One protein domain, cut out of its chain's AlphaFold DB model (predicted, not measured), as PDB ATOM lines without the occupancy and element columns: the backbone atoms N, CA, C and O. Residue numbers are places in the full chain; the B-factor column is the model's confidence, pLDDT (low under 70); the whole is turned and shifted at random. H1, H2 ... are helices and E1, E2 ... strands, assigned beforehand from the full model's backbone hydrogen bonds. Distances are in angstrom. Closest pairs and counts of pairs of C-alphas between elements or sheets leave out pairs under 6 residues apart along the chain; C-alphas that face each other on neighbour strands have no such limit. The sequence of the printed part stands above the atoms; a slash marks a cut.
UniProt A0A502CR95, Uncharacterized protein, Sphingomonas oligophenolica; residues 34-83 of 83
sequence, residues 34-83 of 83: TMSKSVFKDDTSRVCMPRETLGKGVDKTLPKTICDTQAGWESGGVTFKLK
ATOM      1  N   THR A  34      44.992 -20.188   1.008       82.12
ATOM      2  CA  THR A  34      46.289 -20.856   0.879       82.12
ATOM      3  C   THR A  34      47.294 -19.880   0.285       82.12
ATOM      4  O   THR A  34      47.075 -19.380  -0.817       82.12
ATOM      5  N   MET A  35      48.384 -19.616   0.999       81.75
ATOM      6  CA  MET A  35      49.472 -18.747   0.542       81.75
ATOM      7  C   MET A  35      50.822 -19.367   0.882       81.75
ATOM      8  O   MET A  35      50.922 -20.190   1.790       81.75
ATOM      9  N   SER A  36      51.865 -18.976   0.154       81.31
ATOM     10  CA  SER A  36      53.228 -19.382   0.489       81.31
ATOM     11  C   SER A  36      53.650 -18.736   1.801       81.31
ATOM     12  O   SER A  36      53.409 -17.542   2.003       81.31
ATOM     13  N   LYS A  37      54.346 -19.475   2.665       77.56
ATOM     14  CA  LYS A  37      54.855 -18.925   3.932       77.56
ATOM     15  C   LYS A  37      55.724 -17.676   3.730       77.56
ATOM     16  O   LYS A  37      55.672 -16.767   4.542       77.56
ATOM     17  N   SER A  38      56.418 -17.575   2.595       79.50
ATOM     18  CA  SER A  38      57.232 -16.412   2.208       79.50
ATOM     19  C   SER A  38      56.463 -15.089   2.060       79.50
ATOM     20  O   SER A  38      57.102 -14.044   1.957       79.50
ATOM     21  N   VAL A  39      55.123 -15.114   2.008       80.81
ATOM     22  CA  VAL A  39      54.279 -13.904   1.978       80.81
ATOM     23  C   VAL A  39      54.330 -13.164   3.316       80.81
ATOM     24  O   VAL A  39      54.330 -11.936   3.334       80.81
ATOM     25  N   PHE A  40      54.434 -13.903   4.420       82.19
ATOM     26  CA  PHE A  40      54.649 -13.353   5.753       82.19
ATOM     27  C   PHE A  40      56.097 -13.627   6.145       82.19
ATOM     28  O   PHE A  40      56.443 -14.714   6.606       82.19
ATOM     29  N   LYS A  41      56.971 -12.650   5.898       79.69
ATOM     30  CA  LYS A  41      58.387 -12.745   6.276       79.69
ATOM     31  C   LYS A  41      58.567 -12.695   7.797       79.69
ATOM     32  O   LYS A  41      59.479 -13.324   8.324       79.69
ATOM     33  N   ASP A  42      57.667 -11.984   8.468       81.50
ATOM     34  CA  ASP A  42      57.653 -11.680   9.899       81.50
ATOM     35  C   ASP A  42      56.224 -11.292  10.328       81.50
ATOM     36  O   ASP A  42      55.393 -10.953   9.483       81.50
ATOM     37  N   ASP A  43      55.916 -11.311  11.628       77.19
ATOM     38  CA  ASP A  43      54.580 -10.981  12.169       77.19
ATOM     39  C   ASP A  43      54.128  -9.537  11.875       77.19
ATOM     40  O   ASP A  43      52.948  -9.200  11.969       77.19
ATOM     41  N   THR A  44      55.065  -8.674  11.477       84.12
ATOM     42  CA  THR A  44      54.805  -7.300  11.031       84.12
ATOM     43  C   THR A  44      54.473  -7.191   9.545       84.12
ATOM     44  O   THR A  44      54.026  -6.135   9.087       84.12
ATOM     45  N   SER A  45      54.687  -8.260   8.779       86.50
ATOM     46  CA  SER A  45      54.407  -8.298   7.349       86.50
ATOM     47  C   SER A  45      52.913  -8.120   7.104       86.50
ATOM     48  O   SER A  45      52.076  -8.855   7.632       86.50
ATOM     49  N   ARG A  46      52.573  -7.130   6.277       89.00
ATOM     50  CA  ARG A  46      51.188  -6.826   5.915       89.00
ATOM     51  C   ARG A  46      50.877  -7.421   4.552       89.00
ATOM     52  O   ARG A  46      51.607  -7.185   3.592       89.00
ATOM     53  N   VAL A  47      49.765  -8.137   4.457       89.31
ATOM     54  CA  VAL A  47      49.205  -8.604   3.194       89.31
ATOM     55  C   VAL A  47      47.999  -7.749   2.832       89.31
ATOM     56  O   VAL A  47      47.120  -7.487   3.659       89.31
ATOM     57  N   CYS A  48      47.976  -7.295   1.583       90.69
ATOM     58  CA  CYS A  48      46.866  -6.535   1.039       90.69
ATOM     59  C   CYS A  48      45.867  -7.483   0.375       90.69
ATOM     60  O   CYS A  48      46.216  -8.164  -0.588       90.69
ATOM     61  N   MET A  49      44.631  -7.523   0.869       90.19
ATOM     62  CA  MET A  49      43.558  -8.338   0.295       90.19
ATOM     63  C   MET A  49      42.289  -7.499   0.090       90.19
ATOM     64  O   MET A  49      42.103  -6.473   0.758       90.19
ATOM     65  N   PRO A  50      41.411  -7.887  -0.852       90.38
ATOM     66  CA  PRO A  50      40.123  -7.228  -1.033       90.38
ATOM     67  C   PRO A  50      39.303  -7.285   0.255       90.38
ATOM     68  O   PRO A  50      39.338  -8.294   0.960       90.38
ATOM     69  N   ARG A  51      38.526  -6.248   0.564       88.81
ATOM     70  CA  ARG A  51      37.677  -6.239   1.770       88.81
ATOM     71  C   ARG A  51      36.651  -7.376   1.795       88.81
ATOM     72  O   ARG A  51      36.257  -7.818   2.866       88.81
ATOM     73  N   GLU A  52      36.248  -7.884   0.629       86.81
ATOM     74  CA  GLU A  52      35.365  -9.051   0.497       86.81
ATOM     75  C   GLU A  52      35.947 -10.317   1.143       86.81
ATOM     76  O   GLU A  52      35.211 -11.262   1.424       86.81
ATOM     77  N   THR A  53      37.254 -10.319   1.418       87.00
ATOM     78  CA  THR A  53      37.960 -11.381   2.139       87.00
ATOM     79  C   THR A  53      37.528 -11.486   3.596       87.00
ATOM     80  O   THR A  53      37.711 -12.545   4.167       87.00
ATOM     81  N   LEU A  54      36.926 -10.442   4.182       84.75
ATOM     82  CA  LEU A  54      36.279 -10.473   5.504       84.75
ATOM     83  C   LEU A  54      34.817 -10.963   5.432       84.75
ATOM     84  O   LEU A  54      34.074 -10.889   6.409       84.75
ATOM     85  N   GLY A  55      34.375 -11.468   4.279       81.62
ATOM     86  CA  GLY A  55      33.082 -12.119   4.119       81.62
ATOM     87  C   GLY A  55      31.939 -11.185   3.722       81.62
ATOM     88  O   GLY A  55      32.112 -10.038   3.299       81.62
ATOM     89  N   LYS A  56      30.717 -11.726   3.781       75.81
ATOM     90  CA  LYS A  56      29.503 -10.995   3.400       75.81
ATOM     91  C   LYS A  56      29.129  -9.996   4.494       75.81
ATOM     92  O   LYS A  56      29.121 -10.342   5.667       75.81
ATOM     93  N   GLY A  57      28.756  -8.785   4.085       74.50
ATOM     94  CA  GLY A  57      28.344  -7.728   5.012       74.50
ATOM     95  C   GLY A  57      29.491  -6.871   5.541       74.50
ATOM     96  O   GLY A  57      29.264  -6.092   6.460       74.50
ATOM     97  N   VAL A  58      30.694  -6.973   4.957       80.81
ATOM     98  CA  VAL A  58      31.777  -6.050   5.294       80.81
ATOM     99  C   VAL A  58      31.350  -4.609   5.024       80.81
ATOM    100  O   VAL A  58      30.720  -4.309   3.999       80.81
ATOM    101  N   ASP A  59      31.691  -3.733   5.963       81.25
ATOM    102  CA  ASP A  59      31.296  -2.339   5.905       81.25
ATOM    103  C   ASP A  59      31.815  -1.660   4.626       81.25
ATOM    104  O   ASP A  59      32.952  -1.863   4.183       81.25
ATOM    105  N   LYS A  60      30.949  -0.862   3.992       83.56
ATOM    106  CA  LYS A  60      31.265  -0.263   2.693       83.56
ATOM    107  C   LYS A  60      32.167   0.966   2.796       83.56
ATOM    108  O   LYS A  60      32.677   1.380   1.751       83.56
ATOM    109  N   THR A  61      32.350   1.520   3.991       88.69
ATOM    110  CA  THR A  61      33.261   2.637   4.267       88.69
ATOM    111  C   THR A  61      34.711   2.169   4.364       88.69
ATOM    112  O   THR A  61      35.620   2.954   4.094       88.69
ATOM    113  N   LEU A  62      34.940   0.877   4.637       83.88
ATOM    114  CA  LEU A  62      36.269   0.279   4.542       83.88
ATOM    115  C   LEU A  62      36.813   0.366   3.108       83.88
ATOM    116  O   LEU A  62      36.060   0.158   2.138       83.88
ATOM    117  N   PRO A  63      38.128   0.616   2.956       89.25
ATOM    118  CA  PRO A  63      38.765   0.673   1.651       89.25
ATOM    119  C   PRO A  63      38.580  -0.650   0.904       89.25
ATOM    120  O   PRO A  63      38.501  -1.723   1.500       89.25
ATOM    121  N   LYS A  64      38.515  -0.579  -0.432       89.94
ATOM    122  CA  LYS A  64      38.350  -1.770  -1.287       89.94
ATOM    123  C   LYS A  64      39.462  -2.799  -1.069       89.94
ATOM    124  O   LYS A  64      39.217  -3.993  -1.191       89.94
ATOM    125  N   THR A  65      40.652  -2.324  -0.722       91.69
ATOM    126  CA  THR A  65      41.813  -3.137  -0.375       91.69
ATOM    127  C   THR A  65      42.241  -2.767   1.033       91.69
ATOM    128  O   THR A  65      42.476  -1.594   1.322       91.69
ATOM    129  N   ILE A  66      42.341  -3.764   1.898       90.81
ATOM    130  CA  ILE A  66      42.833  -3.614   3.265       90.81
ATOM    131  C   ILE A  66      44.225  -4.231   3.282       90.81
ATOM    132  O   ILE A  66      44.422  -5.277   2.677       90.81
ATOM    133  N   CYS A  67      45.193  -3.578   3.918       91.62
ATOM    134  CA  CYS A  67      46.531  -4.126   4.114       91.62
ATOM    135  C   CYS A  67      46.736  -4.339   5.606       91.62
ATOM    136  O   CYS A  67      46.851  -3.370   6.355       91.62
ATOM    137  N   ASP A  68      46.773  -5.597   6.024       91.50
ATOM    138  CA  ASP A  68      46.882  -5.956   7.433       91.50
ATOM    139  C   ASP A  68      47.838  -7.126   7.653       91.50
ATOM    140  O   ASP A  68      48.185  -7.852   6.721       91.50
ATOM    141  N   THR A  69      48.297  -7.268   8.889       92.19
ATOM    142  CA  THR A  69      49.107  -8.399   9.350       92.19
ATOM    143  C   THR A  69      48.300  -9.690   9.332       92.19
ATOM    144  O   THR A  69      47.066  -9.661   9.326       92.19
ATOM    145  N   GLN A  70      48.984 -10.837   9.362       88.69
ATOM    146  CA  GLN A  70      48.316 -12.137   9.470       88.69
ATOM    147  C   GLN A  70      47.334 -12.160  10.651       88.69
ATOM    148  O   GLN A  70      46.168 -12.501  10.471       88.69
ATOM    149  N   ALA A  71      47.780 -11.698  11.821       88.12
ATOM    150  CA  ALA A  71      46.965 -11.644  13.028       88.12
ATOM    151  C   ALA A  71      45.750 -10.709  12.892       88.12
ATOM    152  O   ALA A  71      44.671 -11.024  13.395       88.12
ATOM    153  N   GLY A  72      45.894  -9.574  12.198       89.88
ATOM    154  CA  GLY A  72      44.781  -8.654  11.930       89.88
ATOM    155  C   GLY A  72      43.698  -9.302  11.067       89.88
ATOM    156  O   GLY A  72      42.508  -9.237  11.378       89.88
ATOM    157  N   TRP A  73      44.115 -10.026  10.032       89.00
ATOM    158  CA  TRP A  73      43.215 -10.800   9.181       89.00
ATOM    159  C   TRP A  73      42.563 -11.980   9.912       89.00
ATOM    160  O   TRP A  73      41.357 -12.186   9.777       89.00
ATOM    161  N   GLU A  74      43.320 -12.717  10.726       87.25
ATOM    162  CA  GLU A  74      42.804 -13.819  11.551       87.25
ATOM    163  C   GLU A  74      41.804 -13.326  12.603       87.25
ATOM    164  O   GLU A  74      40.763 -13.953  12.809       87.25
ATOM    165  N   SER A  75      42.041 -12.144  13.179       86.25
ATOM    166  CA  SER A  75      41.085 -11.460  14.062       86.25
ATOM    167  C   SER A  75      39.796 -11.071  13.329       86.25
ATOM    168  O   SER A  75      38.717 -11.077  13.919       86.25
ATOM    169  N   GLY A  76      39.890 -10.789  12.026       82.31
ATOM    170  CA  GLY A  76      38.756 -10.576  11.124       82.31
ATOM    171  C   GLY A  76      38.049 -11.859  10.663       82.31
ATOM    172  O   GLY A  76      37.101 -11.779   9.884       82.31
ATOM    173  N   GLY A  77      38.488 -13.035  11.124       82.25
ATOM    174  CA  GLY A  77      37.899 -14.332  10.780       82.25
ATOM    175  C   GLY A  77      38.475 -14.986   9.521       82.25
ATOM    176  O   GLY A  77      37.885 -15.935   9.002       82.25
ATOM    177  N   VAL A  78      39.614 -14.507   9.014       86.56
ATOM    178  CA  VAL A  78      40.301 -15.100   7.859       86.56
ATOM    179  C   VAL A  78      41.276 -16.176   8.324       86.56
ATOM    180  O   VAL A  78      42.214 -15.888   9.050       86.56
ATOM    181  N   THR A  79      41.117 -17.416   7.867       87.00
ATOM    182  CA  THR A  79      42.088 -18.483   8.159       87.00
ATOM    183  C   THR A  79      43.137 -18.585   7.057       87.00
ATOM    184  O   THR A  79      42.793 -18.857   5.903       87.00
ATOM    185  N   PHE A  80      44.420 -18.473   7.403       86.50
ATOM    186  CA  PHE A  80      45.508 -18.759   6.468       86.50
ATOM    187  C   PHE A  80      45.960 -20.215   6.557       86.50
ATOM    188  O   PHE A  80      46.169 -20.772   7.633       86.50
ATOM    189  N   LYS A  81      46.166 -20.839   5.399       87.00
ATOM    190  CA  LYS A  81      46.916 -22.088   5.262       87.00
ATOM    191  C   LYS A  81      48.234 -21.790   4.570       87.00
ATOM    192  O   LYS A  81      48.307 -21.767   3.343       87.00
ATOM    193  N   LEU A  82      49.259 -21.555   5.378       84.44
ATOM    194  CA  LEU A  82      50.611 -21.338   4.884       84.44
ATOM    195  C   LEU A  82      51.203 -22.674   4.418       84.44
ATOM    196  O   LEU A  82      51.166 -23.657   5.163       84.44
ATOM    197  N   LYS A  83      51.696 -22.707   3.181       76.88
ATOM    198  CA  LYS A  83      52.410 -23.845   2.587       76.88
ATOM    199  C   LYS A  83      53.847 -23.479   2.240       76.88
ATOM    200  O   LYS A  83      54.119 -22.275   2.016       76.88
TER     201      LYS A  83
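What this domain is: This is residues 34 to 83 of the 83 residues of an uncharacterized protein of Sphingomonas oligophenolica (UniProt A0A502CR95). Look first for a short ribbon of two antiparallel strands, E1 and E2, with a short helix following each strand at opposite ends of the ribbon: H1 after E1 and H2 after E2. From H1 the chain loops through residues 55 to 64 out to one end of the long axis before it enters E2; across the domain from the ribbon, the short strand E3 runs beside residues 34 to 35, and the unnamed stretch 34 to 45 leads round from there to E1. The printed part has 50 residues with two named helices and three named strands, in the order E1, H1, E2, H2, E3; the sheet's order is E1 - E2, antiparallel. The class is mixed, helices and strands, but under half of the residues, 23, are in named elements. The whole is compact, with a radius of gyration of the C-alphas of 10.9 A, yet elongated in outline, spanning 30 by 17 by 15 A.

How they stand to each other: Start at the sheet, where E1, residues 46 to 50, and E2, residues 65 to 69, are antiparallel neighbours with 148 degrees between their directions. Look at C-alphas 48 and 67, which face each other at 3.9 A. Two of the backbone pairs within hydrogen-bond range here are N 47 and O 68 at 2.8 A, and N 66 and O 49 at 2.9 A. Move on to H2, residues 70 to 75, which follows E2 by a tight link; its closest C-alphas to E1 are those of Gln 70 and Arg 46, 7.0 A apart. H1, residues 51 to 54, follows E1 by a tight link, and its closest C-alphas to E2 are those of Arg 51 and Thr 65, at 5.6 A. The two helices are close but not clearly touching, the closest C-alphas being those of Leu 54 and Trp 73, 7.9 A apart. Go from H2 by a tight link to E3, residues 80 to 82; the closest C-alphas of these two are those of Glu 74 and Phe 80, 7.6 A apart. E3 is apart from E1, E2 and H1 and pairs with no named strand, but residues 34 to 35 pair in parallel with residues 81 to 82 of E3. In H2 every O i to N i+4 pair is within hydrogen-bond range, while H1 is too short for such a pair.

Where its parts are: Find C-alpha 46 at (51.188, -6.826, 5.915); from there E1 runs 13.1 A to C-alpha 50. E2 begins at C-alpha 65, at (41.813, -3.137, -0.375), and runs 13.2 A to C-alpha 69. H2 measures 8.6 A from C-alpha 70 to C-alpha 75, and H1 5.8 A from C-alpha 51 to C-alpha 54. E3 covers 5.9 A and ends at C-alpha 82, at (50.611, -21.338, 4.884).

The domain as a whole: The two C-alphas farthest apart are those of Thr 61 and Lys 83, at 32.7 A, while those of Thr 34 and Lys 83, the first and last printed, are 7.0 A apart. Lys 83 is the chain's last residue. Look at residues 34 to 45 for a long stretch with no named element, whose C-alphas lie 11 to 15 A from the mean of the C-alphas. The link from H1 to E2, 10 residues, is short but not tight, and no link is long. The printed part has no cut. The mean pLDDT of the printed part of this model is 85.2, and no printed residue is under 70.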